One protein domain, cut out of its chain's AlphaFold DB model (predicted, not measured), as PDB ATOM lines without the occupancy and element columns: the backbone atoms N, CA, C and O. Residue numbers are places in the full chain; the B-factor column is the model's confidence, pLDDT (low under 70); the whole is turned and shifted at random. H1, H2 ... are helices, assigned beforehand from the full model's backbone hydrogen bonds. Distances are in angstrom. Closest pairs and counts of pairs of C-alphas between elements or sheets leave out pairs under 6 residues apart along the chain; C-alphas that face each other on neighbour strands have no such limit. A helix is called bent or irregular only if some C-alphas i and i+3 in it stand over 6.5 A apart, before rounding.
ATOM      1  N   THR A 291     121.403 101.034  81.223       67.25
ATOM      2  CA  THR A 291     121.122  99.899  82.123       67.25
ATOM      3  C   THR A 291     121.379 100.257  83.586       67.25
ATOM      4  O   THR A 291     122.234 101.089  83.902       67.25
ATOM      5  N   LEU A 292     120.680  99.588  84.509       73.25
ATOM      6  CA  LEU A 292     120.736  99.868  85.949       73.25
ATOM      7  C   LEU A 292     122.175  99.939  86.492       73.25
ATOM      8  O   LEU A 292     122.542 100.900  87.166       73.25
ATOM      9  N   PHE A 293     123.024  98.966  86.150       78.44
ATOM     10  CA  PHE A 293     124.422  98.937  86.594       78.44
ATOM     11  C   PHE A 293     125.246 100.132  86.082       78.44
ATOM     12  O   PHE A 293     126.071 100.670  86.823       78.44
ATOM     13  N   HIS A 294     124.977 100.609  84.863       74.19
ATOM     14  CA  HIS A 294     125.610 101.809  84.311       74.19
ATOM     15  C   HIS A 294     125.063 103.099  84.938       74.19
ATOM     16  O   HIS A 294     125.829 104.039  85.155       74.19
ATOM     17  N   ALA A 295     123.772 103.148  85.279       80.19
ATOM     18  CA  ALA A 295     123.170 104.262  86.012       80.19
ATOM     19  C   ALA A 295     123.788 104.402  87.416       80.19
ATOM     20  O   ALA A 295     124.255 105.483  87.780       80.19
ATOM     21  N   ILE A 296     123.896 103.293  88.159       83.00
ATOM     22  CA  ILE A 296     124.582 103.235  89.460       83.00
ATOM     23  C   ILE A 296     126.047 103.668  89.311       83.00
ATOM     24  O   ILE A 296     126.507 104.527  90.061       83.00
ATOM     25  N   GLY A 297     126.770 103.121  88.326       82.19
ATOM     26  CA  GLY A 297     128.170 103.464  88.066       82.19
ATOM     27  C   GLY A 297     128.377 104.964  87.833       82.19
ATOM     28  O   GLY A 297     129.217 105.576  88.491       82.19
ATOM     29  N   LYS A 298     127.550 105.582  86.979       83.00
ATOM     30  CA  LYS A 298     127.574 107.031  86.714       83.00
ATOM     31  C   LYS A 298     127.258 107.883  87.947       83.00
ATOM     32  O   LYS A 298     127.841 108.953  88.090       83.00
ATOM     33  N   ILE A 299     126.357 107.441  88.827       87.56
ATOM     34  CA  ILE A 299     126.001 108.183  90.052       87.56
ATOM     35  C   ILE A 299     127.079 108.037  91.131       87.56
ATOM     36  O   ILE A 299     127.381 109.004  91.827       87.56
ATOM     37  N   ILE A 300     127.682 106.855  91.275       86.88
ATOM     38  CA  ILE A 300     128.705 106.603  92.295       86.88
ATOM     39  C   ILE A 300     130.053 107.217  91.891       86.88
ATOM     40  O   ILE A 300     130.668 107.901  92.709       86.88
ATOM     41  N   PHE A 301     130.495 107.031  90.641       81.94
ATOM     42  CA  PHE A 301     131.851 107.379  90.184       81.94
ATOM     43  C   PHE A 301     131.944 108.607  89.265       81.94
ATOM     44  O   PHE A 301     133.052 109.064  88.999       81.94
ATOM     45  N   SER A 302     130.818 109.184  88.823       77.44
ATOM     46  CA  SER A 302     130.766 110.160  87.716       77.44
ATOM     47  C   SER A 302     131.137 109.530  86.356       77.44
ATOM     48  O   SER A 302     131.739 108.463  86.275       77.44
ATOM     49  N   SER A 303     130.729 110.158  85.252       71.56
ATOM     50  CA  SER A 303     130.981 109.657  83.892       71.56
ATOM     51  C   SER A 303     132.326 110.158  83.358       71.56
ATOM     52  O   SER A 303     132.541 111.370  83.261       71.56
ATOM     53  N   SER A 304     133.194 109.246  82.900       64.88
ATOM     54  CA  SER A 304     134.495 109.576  82.286       64.88
ATOM     55  C   SER A 304     134.395 110.602  81.147       64.88
ATOM     56  O   SER A 304     135.264 111.458  80.982       64.88
ATOM     57  N   LYS A 305     133.277 110.592  80.410       59.66
ATOM     58  CA  LYS A 305     132.980 111.511  79.296       59.66
ATOM     59  C   LYS A 305     133.034 112.990  79.687       59.66
ATOM     60  O   LYS A 305     133.326 113.822  78.830       59.66
ATOM     61  N   TYR A 306     132.760 113.317  80.950       63.22
ATOM     62  CA  TYR A 306     132.700 114.696  81.437       63.22
ATOM     63  C   TYR A 306     133.918 115.104  82.290       63.22
ATOM     64  O   TYR A 306     134.049 116.285  82.602       63.22
ATOM     65  N   GLN A 307     134.872 114.195  82.550       61.00
ATOM     66  CA  GLN A 307     136.123 114.479  83.286       61.00
ATOM     67  C   GLN A 307     136.978 115.597  82.661       61.00
ATOM     68  O   GLN A 307     137.780 116.224  83.346       61.00
ATOM     69  N   ASN A 308     136.819 115.868  81.361       57.94
ATOM     70  CA  ASN A 308     137.533 116.946  80.667       57.94
ATOM     71  C   ASN A 308     136.955 118.353  80.943       57.94
ATOM     72  O   ASN A 308     137.522 119.347  80.484       57.94
ATOM     73  N   LEU A 309     135.831 118.463  81.660       65.31
ATOM     74  CA  LEU A 309     135.303 119.744  82.127       65.31
ATOM     75  C   LEU A 309     136.120 120.226  83.331       65.31
ATOM     76  O   LEU A 309     136.295 119.503  84.303       65.31
ATOM     77  N   GLN A 310     136.563 121.486  83.305       58.47
ATOM     78  CA  GLN A 310     137.397 122.078  84.369       58.47
ATOM     79  C   GLN A 310     136.707 122.176  85.744       58.47
ATOM     80  O   GLN A 310     137.369 122.466  86.736       58.47
ATOM     81  N   ASN A 311     135.393 121.938  85.802       74.25
ATOM     82  CA  ASN A 311     134.582 121.981  87.012       74.25
ATOM     83  C   ASN A 311     133.975 120.594  87.271       74.25
ATOM     84  O   ASN A 311     133.029 120.196  86.587       74.25
ATOM     85  N   GLU A 312     134.461 119.897  88.299       71.00
ATOM     86  CA  GLU A 312     133.957 118.577  88.717       71.00
ATOM     87  C   GLU A 312     132.444 118.594  89.008       71.00
ATOM     88  O   GLU A 312     131.732 117.649  88.680       71.00
ATOM     89  N   GLU A 313     131.916 119.708  89.528       75.88
ATOM     90  CA  GLU A 313     130.480 119.865  89.801       75.88
ATOM     91  C   GLU A 313     129.613 119.816  88.534       75.88
ATOM     92  O   GLU A 313     128.503 119.288  88.563       75.88
ATOM     93  N   LEU A 314     130.125 120.335  87.411       78.44
ATOM     94  CA  LEU A 314     129.456 120.253  86.109       78.44
ATOM     95  C   LEU A 314     129.579 118.845  85.508       78.44
ATOM     96  O   LEU A 314     128.636 118.380  84.871       78.44
ATOM     97  N   SER A 315     130.692 118.146  85.756       78.12
ATOM     98  CA  SER A 315     130.847 116.733  85.380       78.12
ATOM     99  C   SER A 315     129.821 115.847  86.090       78.12
ATOM    100  O   SER A 315     129.127 115.061  85.443       78.12
ATOM    101  N   ASP A 316     129.662 116.015  87.406       81.56
ATOM    102  CA  ASP A 316     128.640 115.314  88.187       81.56
ATOM    103  C   ASP A 316     127.221 115.686  87.730       81.56
ATOM    104  O   ASP A 316     126.377 114.803  87.569       81.56
ATOM    105  N   TYR A 317     126.958 116.975  87.466       84.56
ATOM    106  CA  TYR A 317     125.652 117.442  86.994       84.56
ATOM    107  C   TYR A 317     125.230 116.746  85.692       84.56
ATOM    108  O   TYR A 317     124.161 116.137  85.665       84.56
ATOM    109  N   TYR A 318     126.068 116.774  84.649       80.50
ATOM    110  CA  TYR A 318     125.746 116.138  83.364       80.50
ATOM    111  C   TYR A 318     125.731 114.607  83.445       80.50
ATOM    112  O   TYR A 318     124.942 113.961  82.754       80.50
ATOM    113  N   SER A 319     126.552 114.007  84.317       82.62
ATOM    114  CA  SER A 319     126.511 112.561  84.578       82.62
ATOM    115  C   SER A 319     125.133 112.136  85.080       82.62
ATOM    116  O   SER A 319     124.528 111.232  84.501       82.62
ATOM    117  N   ILE A 320     124.621 112.822  86.105       85.44
ATOM    118  CA  ILE A 320     123.332 112.519  86.737       85.44
ATOM    119  C   ILE A 320     122.164 112.931  85.835       85.44
ATOM    120  O   ILE A 320     121.217 112.166  85.700       85.44
ATOM    121  N   GLU A 321     122.248 114.071  85.140       83.75
ATOM    122  CA  GLU A 321     121.237 114.484  84.155       83.75
ATOM    123  C   GLU A 321     121.090 113.451  83.023       83.75
ATOM    124  O   GLU A 321     119.970 113.148  82.617       83.75
ATOM    125  N   SER A 322     122.196 112.843  82.564       79.75
ATOM    126  CA  SER A 322     122.134 111.743  81.586       79.75
ATOM    127  C   SER A 322     121.427 110.503  82.133       79.75
ATOM    128  O   SER A 322     120.801 109.782  81.367       79.75
ATOM    129  N   VAL A 323     121.519 110.245  83.444       82.00
ATOM    130  CA  VAL A 323     120.815 109.128  84.087       82.00
ATOM    131  C   VAL A 323     119.333 109.444  84.237       82.00
ATOM    132  O   VAL A 323     118.522 108.636  83.813       82.00
ATOM    133  N   ILE A 324     118.970 110.625  84.743       81.38
ATOM    134  CA  ILE A 324     117.566 111.023  84.946       81.38
ATOM    135  C   ILE A 324     116.772 111.010  83.631       81.38
ATOM    136  O   ILE A 324     115.627 110.573  83.615       81.38
ATOM    137  N   LYS A 325     117.372 111.464  82.520       77.50
ATOM    138  CA  LYS A 325     116.701 111.477  81.208       77.50
ATOM    139  C   LYS A 325     116.557 110.085  80.594       77.50
ATOM    140  O   LYS A 325     115.530 109.795  79.994       77.50
ATOM    141  N   ASN A 326     117.560 109.223  80.762       72.56
ATOM    142  CA  ASN A 326     117.652 107.955  80.034       72.56
ATOM    143  C   ASN A 326     117.361 106.725  80.925       72.56
ATOM    144  O   ASN A 326     117.608 105.594  80.503       72.56
ATOM    145  N   TYR A 327     116.884 106.919  82.160       72.50
ATOM    146  CA  TYR A 327     116.547 105.853  83.107       72.50
ATOM    147  C   TYR A 327     115.169 106.079  83.736       72.50
ATOM    148  O   TYR A 327     114.952 107.040  84.468       72.50
ATOM    149  N   SER A 328     114.226 105.167  83.488       68.44
ATOM    150  CA  SER A 328     112.816 105.383  83.851       68.44
ATOM    151  C   SER A 328     112.450 104.990  85.295       68.44
ATOM    152  O   SER A 328     111.471 105.501  85.833       68.44
ATOM    153  N   ASN A 329     113.182 104.066  85.930       72.81
ATOM    154  CA  ASN A 329     112.738 103.367  87.150       72.81
ATOM    155  C   ASN A 329     113.419 103.887  88.437       72.81
ATOM    156  O   ASN A 329     114.207 103.187  89.077       72.81
ATOM    157  N   ASN A 330     113.150 105.141  88.805       76.88
ATOM    158  CA  ASN A 330     113.861 105.825  89.897       76.88
ATOM    159  C   ASN A 330     113.866 105.064  91.239       76.88
ATOM    160  O   ASN A 330     114.870 105.114  91.942       76.88
ATOM    161  N   GLU A 331     112.810 104.316  91.568       78.06
ATOM    162  CA  GLU A 331     112.706 103.523  92.805       78.06
ATOM    163  C   GLU A 331     113.688 102.340  92.830       78.06
ATOM    164  O   GLU A 331     114.422 102.136  93.800       78.06
ATOM    165  N   LEU A 332     113.782 101.586  91.728       81.25
ATOM    166  CA  LEU A 332     114.796 100.538  91.576       81.25
ATOM    167  C   LEU A 332     116.210 101.134  91.629       81.25
ATOM    168  O   LEU A 332     117.115 100.543  92.224       81.25
ATOM    169  N   LEU A 333     116.409 102.314  91.036       83.19
ATOM    170  CA  LEU A 333     117.703 102.990  91.048       83.19
ATOM    171  C   LEU A 333     118.110 103.421  92.463       83.19
ATOM    172  O   LEU A 333     119.252 103.182  92.851       83.19
ATOM    173  N   THR A 334     117.207 103.988  93.263       87.75
ATOM    174  CA  THR A 334     117.521 104.473  94.619       87.75
ATOM    175  C   THR A 334     117.757 103.325  95.599       87.75
ATOM    176  O   THR A 334     118.740 103.361  96.344       87.75
ATOM    177  N   LEU A 335     116.980 102.238  95.506       86.69
ATOM    178  CA  LEU A 335     117.267 100.973  96.200       86.69
ATOM    179  C   LEU A 335     118.631 100.385  95.804       86.69
ATOM    180  O   LEU A 335     119.342  99.822  96.638       86.69
ATOM    181  N   SER A 336     119.030 100.542  94.541       85.75
ATOM    182  CA  SER A 336     120.336 100.078  94.067       85.75
ATOM    183  C   SER A 336     121.485 100.975  94.501       85.75
ATOM    184  O   SER A 336     122.557 100.466  94.813       85.75
ATOM    185  N   ILE A 337     121.279 102.288  94.599       90.50
ATOM    186  CA  ILE A 337     122.250 103.192  95.218       90.50
ATOM    187  C   ILE A 337     122.434 102.812  96.696       90.50
ATOM    188  O   ILE A 337     123.573 102.702  97.148       90.50
ATOM    189  N   LEU A 338     121.350 102.519  97.425       91.19
ATOM    190  CA  LEU A 338     121.401 102.090  98.828       91.19
ATOM    191  C   LEU A 338     122.184 100.778  99.033       91.19
ATOM    192  O   LEU A 338     122.929 100.652 100.000       91.19
ATOM    193  N   GLU A 339     122.067  99.809  98.122       89.31
ATOM    194  CA  GLU A 339     122.848  98.563  98.184       89.31
ATOM    195  C   GLU A 339     124.339  98.785  97.833       89.31
ATOM    196  O   GLU A 339     125.198  98.025  98.288       89.31
ATOM    197  N   ASN A 340     124.677  99.827  97.059       89.69
ATOM    198  CA  ASN A 340     125.992  99.965  96.416       89.69
ATOM    199  C   ASN A 340     126.834 101.190  96.813       89.69
ATOM    200  O   ASN A 340     128.020 101.196  96.501       89.69
ATOM    201  N   TYR A 341     126.325 102.201  97.526       89.44
ATOM    202  CA  TYR A 341     127.128 103.383  97.918       89.44
ATOM    203  C   TYR A 341     128.382 103.022  98.753       89.44
ATOM    204  O   TYR A 341     129.391 103.728  98.731       89.44
ATOM    205  N   GLN A 342     128.337 101.874  99.436       86.62
ATOM    206  CA  GLN A 342     129.451 101.249 100.158       86.62
ATOM    207  C   GLN A 342     130.645 100.821  99.276       86.62
ATOM    208  O   GLN A 342     131.752 100.667  99.784       86.62
ATOM    209  N   ILE A 343     130.448 100.648  97.964       84.19
ATOM    210  CA  ILE A 343     131.492 100.249  97.000       84.19
ATOM    211  C   ILE A 343     132.543 101.354  96.820       84.19
ATOM    212  O   ILE A 343     133.707 101.070  96.536       84.19
ATOM    213  N   TYR A 344     132.154 102.620  96.990       81.69
ATOM    214  CA  TYR A 344     133.072 103.747  96.852       81.69
ATOM    215  C   TYR A 344     134.159 103.680  97.938       81.69
ATOM    216  O   TYR A 344     133.850 103.708  99.128       81.69
ATOM    217  N   ASN A 345     135.431 103.570  97.542       79.69
ATOM    218  CA  ASN A 345     136.584 103.430  98.445       79.69
ATOM    219  C   ASN A 345     136.441 102.334  99.542       79.69
ATOM    220  O   ASN A 345     137.012 102.498 100.617       79.69
ATOM    221  N   ASP A 346     135.694 101.239  99.320       77.75
ATOM    222  CA  ASP A 346     135.477 100.157 100.311       77.75
ATOM    223  C   ASP A 346     135.034 100.660 101.712       77.75
ATOM    224  O   ASP A 346     135.572 100.246 102.741       77.75
ATOM    225  N   LEU A 347     134.065 101.589 101.775       79.62
ATOM    226  CA  LEU A 347     133.602 102.252 103.016       79.62
ATOM    227  C   LEU A 347     134.693 103.009 103.807       79.62
ATOM    228  O   LEU A 347     134.482 103.355 104.971       79.62
ATOM    229  N   ASN A 348     135.846 103.318 103.207       82.31
ATOM    230  CA  ASN A 348     136.933 104.053 103.862       82.31
ATOM    231  C   ASN A 348     136.651 105.572 103.934       82.31
ATOM    232  O   ASN A 348     137.374 106.388 103.358       82.31
ATOM    233  N   TYR A 349     135.566 105.950 104.614       86.06
ATOM    234  CA  TYR A 349     135.142 107.331 104.852       86.06
ATOM    235  C   TYR A 349     134.350 107.483 106.164       86.06
ATOM    236  O   TYR A 349     133.953 106.500 106.785       86.06
ATOM    237  N   ASP A 350     134.148 108.726 106.626       88.12
ATOM    238  CA  ASP A 350     133.432 109.010 107.883       88.12
ATOM    239  C   ASP A 350     131.986 108.479 107.822       88.12
ATOM    240  O   ASP A 350     131.260 108.722 106.855       88.12
ATOM    241  N   ILE A 351     131.541 107.813 108.891       91.56
ATOM    242  CA  ILE A 351     130.170 107.314 109.055       91.56
ATOM    243  C   ILE A 351     129.120 108.424 108.901       91.56
ATOM    244  O   ILE A 351     127.996 108.147 108.490       91.56
ATOM    245  N   LYS A 352     129.484 109.691 109.146       92.94
ATOM    246  CA  LYS A 352     128.620 110.843 108.837       92.94
ATOM    247  C   LYS A 352     128.273 110.943 107.355       92.94
ATOM    248  O   LYS A 352     127.122 111.191 107.035       92.94
ATOM    249  N   ILE A 353     129.224 110.688 106.456       91.12
ATOM    250  CA  ILE A 353     128.987 110.727 105.006       91.12
ATOM    251  C   ILE A 353     128.020 109.603 104.611       91.12
ATOM    252  O   ILE A 353     127.095 109.841 103.840       91.12
ATOM    253  N   ALA A 354     128.167 108.407 105.195       90.81
ATOM    254  CA  ALA A 354     127.195 107.324 105.024       90.81
ATOM    255  C   ALA A 354     125.801 107.710 105.558       90.81
ATOM    256  O   ALA A 354     124.801 107.465 104.888       90.81
ATOM    257  N   SER A 355     125.733 108.352 106.729       94.06
ATOM    258  CA  SER A 355     124.482 108.843 107.320       94.06
ATOM    259  C   SER A 355     123.800 109.886 106.430       94.06
ATOM    260  O   SER A 355     122.611 109.761 106.165       94.06
ATOM    261  N   ASP A 356     124.549 110.865 105.915       94.69
ATOM    262  CA  ASP A 356     124.031 111.902 105.016       94.69
ATOM    263  C   ASP A 356     123.536 111.304 103.681       94.69
ATOM    264  O   ASP A 356     122.615 111.834 103.060       94.69
ATOM    265  N   ILE A 357     124.145 110.212 103.192       93.31
ATOM    266  CA  ILE A 357     123.677 109.481 101.998       93.31
ATOM    267  C   ILE A 357     122.338 108.787 102.283       93.31
ATOM    268  O   ILE A 357     121.390 108.962 101.519       93.31
ATOM    269  N   VAL A 358     122.237 108.042 103.389       93.62
ATOM    270  CA  VAL A 358     121.008 107.321 103.766       93.62
ATOM    271  C   VAL A 358     119.857 108.284 104.081       93.62
ATOM    272  O   VAL A 358     118.722 108.015 103.694       93.62
ATOM    273  N   GLU A 359     120.140 109.431 104.701       94.69
ATOM    274  CA  GLU A 359     119.157 110.498 104.931       94.69
ATOM    275  C   GLU A 359     118.632 111.059 103.599       94.69
ATOM    276  O   GLU A 359     117.424 111.120 103.392       94.69
ATOM    277  N   ASN A 360     119.511 111.380 102.640       93.06
ATOM    278  CA  ASN A 360     119.098 111.859 101.313       93.06
ATOM    279  C   ASN A 360     118.266 110.823 100.531       93.06
ATOM    280  O   ASN A 360     117.337 111.201  99.817       93.06
ATOM    281  N   LEU A 361     118.574 109.528 100.662       92.00
ATOM    282  CA  LEU A 361     117.784 108.443 100.062       92.00
ATOM    283  C   LEU A 361     116.427 108.264 100.764       92.00
ATOM    284  O   LEU A 361     115.433 107.969 100.111       92.00
ATOM    285  N   SER A 362     116.357 108.515 102.071       91.94
ATOM    286  CA  SER A 362     115.110 108.465 102.844       91.94
ATOM    287  C   SER A 362     114.208 109.673 102.549       91.94
ATOM    288  O   SER A 362     112.999 109.529 102.398       91.94
ATOM    289  N   LEU A 363     114.787 110.868 102.381       90.69
ATOM    290  CA  LEU A 363     114.068 112.059 101.915       90.69
ATOM    291  C   LEU A 363     113.528 111.879 100.491       90.69
ATOM    292  O   LEU A 363     112.424 112.326 100.197       90.69
ATOM    293  N   ASN A 364     114.282 111.204  99.623       89.31
ATOM    294  CA  ASN A 364     113.853 110.846  98.274       89.31
ATOM    295  C   ASN A 364     112.625 109.916  98.272       89.31
ATOM    296  O   ASN A 364     111.673 110.205  97.553       89.31
ATOM    297  N   ASP A 365     112.610 108.880  99.116       86.44
ATOM    298  CA  ASP A 365     111.460 107.977  99.296       86.44
ATOM    299  C   ASP A 365     110.209 108.744  99.781       86.44
ATOM    300  O   ASP A 365     109.133 108.670  99.185       86.44
ATOM    301  N   ILE A 366     110.376 109.616 100.784       88.56
ATOM    302  CA  ILE A 366     109.307 110.488 101.310       88.56
ATOM    303  C   ILE A 366     108.787 111.484 100.251       88.56
ATOM    304  O   ILE A 366     107.601 111.826 100.249       88.56
ATOM    305  N   MET A 367     109.656 111.980  99.364       85.12
ATOM    306  CA  MET A 367     109.347 113.028  98.379       85.12
ATOM    307  C   MET A 367     109.121 112.511  96.949       85.12
ATOM    308  O   MET A 367     109.001 113.329  96.039       85.12
ATOM    309  N   ASN A 368     108.999 111.197  96.731       75.50
ATOM    310  CA  ASN A 368     108.871 110.564  95.404       75.50
ATOM    311  C   ASN A 368     107.707 111.124  94.542       75.50
ATOM    312  O   ASN A 368     107.761 111.131  93.312       75.50
ATOM    313  N   ASN A 369     106.676 111.693  95.179       76.19
ATOM    314  CA  ASN A 369     105.561 112.382  94.510       76.19
ATOM    315  C   ASN A 369     105.954 113.680  93.763       76.19
ATOM    316  O   ASN A 369     105.149 114.186  92.981       76.19
ATOM    317  N   LEU A 370     107.139 114.240  94.022       80.56
ATOM    318  CA  LEU A 370     107.672 115.446  93.380       80.56
ATOM    319  C   LEU A 370     108.835 115.076  92.458       80.56
ATOM    320  O   LEU A 370     109.695 114.276  92.828       80.56
ATOM    321  N   ASP A 371     108.902 115.692  91.278       72.75
ATOM    322  CA  ASP A 371     109.968 115.400  90.315       72.75
ATOM    323  C   ASP A 371     111.340 115.864  90.833       72.75
ATOM    324  O   ASP A 371     112.327 115.144  90.692       72.75
ATOM    325  N   GLU A 372     111.398 116.975  91.575       78.88
ATOM    326  CA  GLU A 372     112.603 117.405  92.292       78.88
ATOM    327  C   GLU A 372     113.001 116.410  93.394       78.88
ATOM    328  O   GLU A 372     114.188 116.172  93.623       78.88
ATOM    329  N   GLY A 373     112.014 115.791  94.054       76.31
ATOM    330  CA  GLY A 373     112.220 114.788  95.101       76.31
ATOM    331  C   GLY A 373     112.971 113.557  94.594       76.31
ATOM    332  O   GLY A 373     113.861 113.044  95.282       76.31
ATOM    333  N   LYS A 374     112.695 113.142  93.350       72.44
ATOM    334  CA  LYS A 374     113.361 112.019  92.666       72.44
ATOM    335  C   LYS A 374     114.864 112.249  92.486       72.44
ATOM    336  O   LYS A 374     115.642 111.300  92.544       72.44
ATOM    337  N   GLU A 375     115.298 113.500  92.333       85.69
ATOM    338  CA  GLU A 375     116.710 113.834  92.126       85.69
ATOM    339  C   GLU A 375     117.527 113.935  93.429       85.69
ATOM    340  O   GLU A 375     118.747 113.743  93.392       85.69
ATOM    341  N   ILE A 376     116.886 114.204  94.578       88.06
ATOM    342  CA  ILE A 376     117.561 114.425  95.876       88.06
ATOM    343  C   ILE A 376     118.457 113.241  96.252       88.06
ATOM    344  O   ILE A 376     119.622 113.441  96.599       88.06
ATOM    345  N   GLY A 377     117.955 112.008  96.131       87.38
ATOM    346  CA  GLY A 377     118.709 110.803  96.483       87.38
ATOM    347  C   GLY A 377     119.957 110.626  95.614       87.38
ATOM    348  O   GLY A 377     121.053 110.390  96.128       87.38
ATOM    349  N   MET A 378     119.821 110.822  94.299       89.94
ATOM    350  CA  MET A 378     120.914 110.675  93.331       89.94
ATOM    351  C   MET A 378     121.978 111.772  93.494       89.94
ATOM    352  O   MET A 378     123.166 111.479  93.666       89.94
ATOM    353  N   ARG A 379     121.558 113.046  93.488       90.06
ATOM    354  CA  ARG A 379     122.458 114.206  93.605       90.06
ATOM    355  C   ARG A 379     123.087 114.305  94.992       90.06
ATOM    356  O   ARG A 379     124.283 114.576  95.095       90.06
ATOM    357  N   GLY A 380     122.311 114.043  96.043       89.56
ATOM    358  CA  GLY A 380     122.783 113.989  97.425       89.56
ATOM    359  C   GLY A 380     123.841 112.906  97.623       89.56
ATOM    360  O   GLY A 380     124.891 113.181  98.206       89.56
ATOM    361  N   THR A 381     123.633 111.714  97.046       91.25
ATOM    362  CA  THR A 381     124.635 110.639  97.086       91.25
ATOM    363  C   THR A 381     125.947 111.067  96.435       91.25
ATOM    364  O   THR A 381     126.985 111.027  97.096       91.25
ATOM    365  N   ARG A 382     125.926 111.537  95.179       90.50
ATOM    366  CA  ARG A 382     127.164 111.936  94.486       90.50
ATOM    367  C   ARG A 382     127.870 113.102  95.183       90.50
ATOM    368  O   ARG A 382     129.082 113.049  95.369       90.50
ATOM    369  N   SER A 383     127.119 114.110  95.632       90.56
ATOM    370  CA  SER A 383     127.646 115.259  96.384       90.56
ATOM    371  C   SER A 383     128.356 114.836  97.675       90.56
ATOM    372  O   SER A 383     129.416 115.367  98.008       90.56
ATOM    373  N   ASN A 384     127.822 113.837  98.383       90.19
ATOM    374  CA  ASN A 384     128.441 113.283  99.585       90.19
ATOM    375  C   ASN A 384     129.670 112.419  99.274       90.19
ATOM    376  O   ASN A 384     130.704 112.609  99.911       90.19
ATOM    377  N   LEU A 385     129.599 111.533  98.275       88.44
ATOM    378  CA  LEU A 385     130.741 110.711  97.854       88.44
ATOM    379  C   LEU A 385     131.912 111.567  97.348       88.44
ATOM    380  O   LEU A 385     133.063 111.290  97.678       88.44
ATOM    381  N   ARG A 386     131.641 112.674  96.643       87.06
ATOM    382  CA  ARG A 386     132.675 113.623  96.196       87.06
ATOM    383  C   ARG A 386     133.504 114.202  97.348       87.06
ATOM    384  O   ARG A 386     134.696 114.430  97.170       87.06
ATOM    385  N   LYS A 387     132.920 114.399  98.541       87.94
ATOM    386  CA  LYS A 387     133.640 114.911  99.731       87.94
ATOM    387  C   LYS A 387     134.751 113.970 100.215       87.94
ATOM    388  O   LYS A 387     135.619 114.413 100.963       87.94
ATOM    389  N   VAL A 388     134.712 112.693  99.829       83.94
ATOM    390  CA  VAL A 388     135.706 111.677 100.207       83.94
ATOM    391  C   VAL A 388     136.969 111.769  99.338       83.94
ATOM    392  O   VAL A 388     138.070 111.557  99.840       83.94
ATOM    393  N   GLY A 389     136.812 112.109  98.054       72.81
ATOM    394  CA  GLY A 389     137.879 112.069  97.049       72.81
ATOM    395  C   GLY A 389     138.208 110.652  96.553       72.81
ATOM    396  O   GLY A 389     137.881 109.649  97.192       72.81
ATOM    397  N   ASP A 390     138.875 110.563  95.401       69.94
ATOM    398  CA  ASP A 390     139.233 109.277  94.793       69.94
ATOM    399  C   ASP A 390     140.500 108.673  95.412       69.94
ATOM    400  O   ASP A 390     141.587 109.256  95.363       69.94
ATOM    401  N   THR A 391     140.388 107.435  95.900       57.97
ATOM    402  CA  THR A 391     141.550 106.583  96.184       57.97
ATOM    403  C   THR A 391     141.600 105.445  95.173       57.97
ATOM    404  O   THR A 391     140.604 104.765  94.936       57.97
ATOM    405  N   LYS A 392     142.758 105.237  94.530       53.81
ATOM    406  CA  LYS A 392     142.919 104.243  93.453       53.81
ATOM    407  C   LYS A 392     142.971 102.812  94.000       53.81
ATOM    408  O   LYS A 392     144.028 102.180  94.030       53.81
ATOM    409  N   HIS A 393     141.818 102.304  94.409       53.56
ATOM    410  CA  HIS A 393     141.595 100.908  94.770       53.56
ATOM    411  C   HIS A 393     140.721 100.210  93.723       53.56
ATOM    412  O   HIS A 393     140.040 100.852  92.926       53.56
ATOM    413  N   LYS A 394     140.787  98.874  93.678       56.12
ATOM    414  CA  LYS A 394     139.886  98.091  92.827       56.12
ATOM    415  C   LYS A 394     138.481  98.212  93.401       56.12
ATOM    416  O   LYS A 394     138.259  97.745  94.511       56.12
ATOM    417  N   THR A 395     137.557  98.788  92.647       59.09
ATOM    418  CA  THR A 395     136.156  98.856  93.053       59.09
ATOM    419  C   THR A 395     135.563  97.441  93.106       59.09
ATOM    420  O   THR A 395     135.785  96.649  92.179       59.09
ATOM    421  N   PRO A 396     134.852  97.061  94.184       62.88
ATOM    422  CA  PRO A 396     134.122  95.801  94.203       62.88
ATOM    423  C   PRO A 396     132.941  95.825  93.221       62.88
ATOM    424  O   PRO A 396     132.492  96.873  92.761       62.88
ATOM    425  N   MET A 397     132.451  94.636  92.877       70.00
ATOM    426  CA  MET A 397     131.379  94.453  91.898       70.00
ATOM    427  C   MET A 397     130.055  95.060  92.388       70.00
ATOM    428  O   MET A 397     129.662  94.833  93.534       70.00
ATOM    429  N   ILE A 398     129.369  95.797  91.505       80.38
ATOM    430  CA  ILE A 398     128.029  96.346  91.754       80.38
ATOM    431  C   ILE A 398     127.024  95.192  91.858       80.38
ATOM    432  O   ILE A 398     127.033  94.278  91.033       80.38
ATOM    433  N   LYS A 399     126.163  95.238  92.875       80.94
ATOM    434  CA  LYS A 399     125.193  94.192  93.217       80.94
ATOM    435  C   LYS A 399     123.767  94.633  92.955       80.94
ATOM    436  O   LYS A 399     123.432  95.807  93.090       80.94
TER     437      LYS A 399
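AT A GLANCE: This is residues 291 to 399 of the 572 residues of the protein "Checkpoint protein Rad24" of Hyphopichia burtonii NRRL Y-1933 (UniProt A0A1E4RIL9). Three helices, H3, H4 and H5, stand side by side as an up-and-down bundle whose centres make a triangle, and the helical hairpin of H1 and H2 crosses it slantwise on the side away from H4, with H1 packed on both H3 and H5. After H5, residues 387 to 399 have no named element and fold back outside the helices as a tail. The printed part has 109 residues, with five named helices in the order H1 to H5 and no named strand; its class is all helix. It is compact, with a radius of gyration of the C-alphas of 13.0 A, and spans 38 by 30 by 24 A.

IN THESE COORDINATES: H1, residues 292 to 301, begins with C-alpha 292 at (120.736, 99.868, 85.949) and is 14.1 A from first to last C-alpha. H2, residues 312 to 326, is 21.3 A long. H3, residues 330 to 347, is the longest helix by residues and measures 24.0 A; it has a kink of 38 degrees near residue 337 and is irregular, with C-alphas 342 and 345 7.7 A apart. H4, residues 351 to 366, is 22.5 A long and begins with C-alpha 351 at (130.170, 107.314, 109.055). H5, residues 371 to 386, is 23.5 A long and ends with C-alpha 386 at (132.675, 113.623, 96.196); it has a kink of 29 degrees near residue 378 and is only just irregular, with C-alphas 374 and 377 6.7 A apart.

HOW THE PARTS SIT: H5 is the hub and touches the four other helices. H4 and H5 form a hairpin at a shallow tilt of 9 degrees, opposite ways; their closest C-alphas, of Leu 361 and Gly 377, are 4.4 A apart. H3 touches H5 at a shallow tilt of 7 degrees, the same way, closest at the C-alphas of Thr 334 and Gly 377, 6.7 A. H3 and H4 form a hairpin at a shallow tilt of 2 degrees, opposite ways; H3 touches H4 with residues 331 to 338 alone, closest at the C-alphas of Thr 334 and Leu 361, 6.7 A. H1 touches H3 at a steep tilt of 46 degrees, closest at the C-alphas of Ile 296 and Ile 337, 6.2 A. H1 touches H5 at a steep tilt of 51 degrees, closest at the C-alphas of Ile 299 and Arg 382, 5.9 A. H1 and H2 form a hairpin at a shallow tilt of 13 degrees, with the C-alphas of Ala 295 and Val 323 closest at 5.7 A. H2 touches H5 at a steep tilt of 39 degrees, closest at the C-alphas of Ile 320 and Arg 379, 7.1 A. H4 is apart from H1 and H2, and H2 is only just apart from H3, closest 8.1 A. In H1, H2 and H4 every O i to N i+4 pair is within hydrogen-bond range, against 8 of 14 in H3 and 9 of 12 in H5.

THE WHOLE: The two C-alphas farthest apart, of Asn 369 and Lys 392, are 38.2 A apart. The printed part has no cut and no long link. The mean pLDDT of the printed part is 80.4; it is under 70 at residue 291, residues 304 to 310, residue 328 and residues 390 to 396.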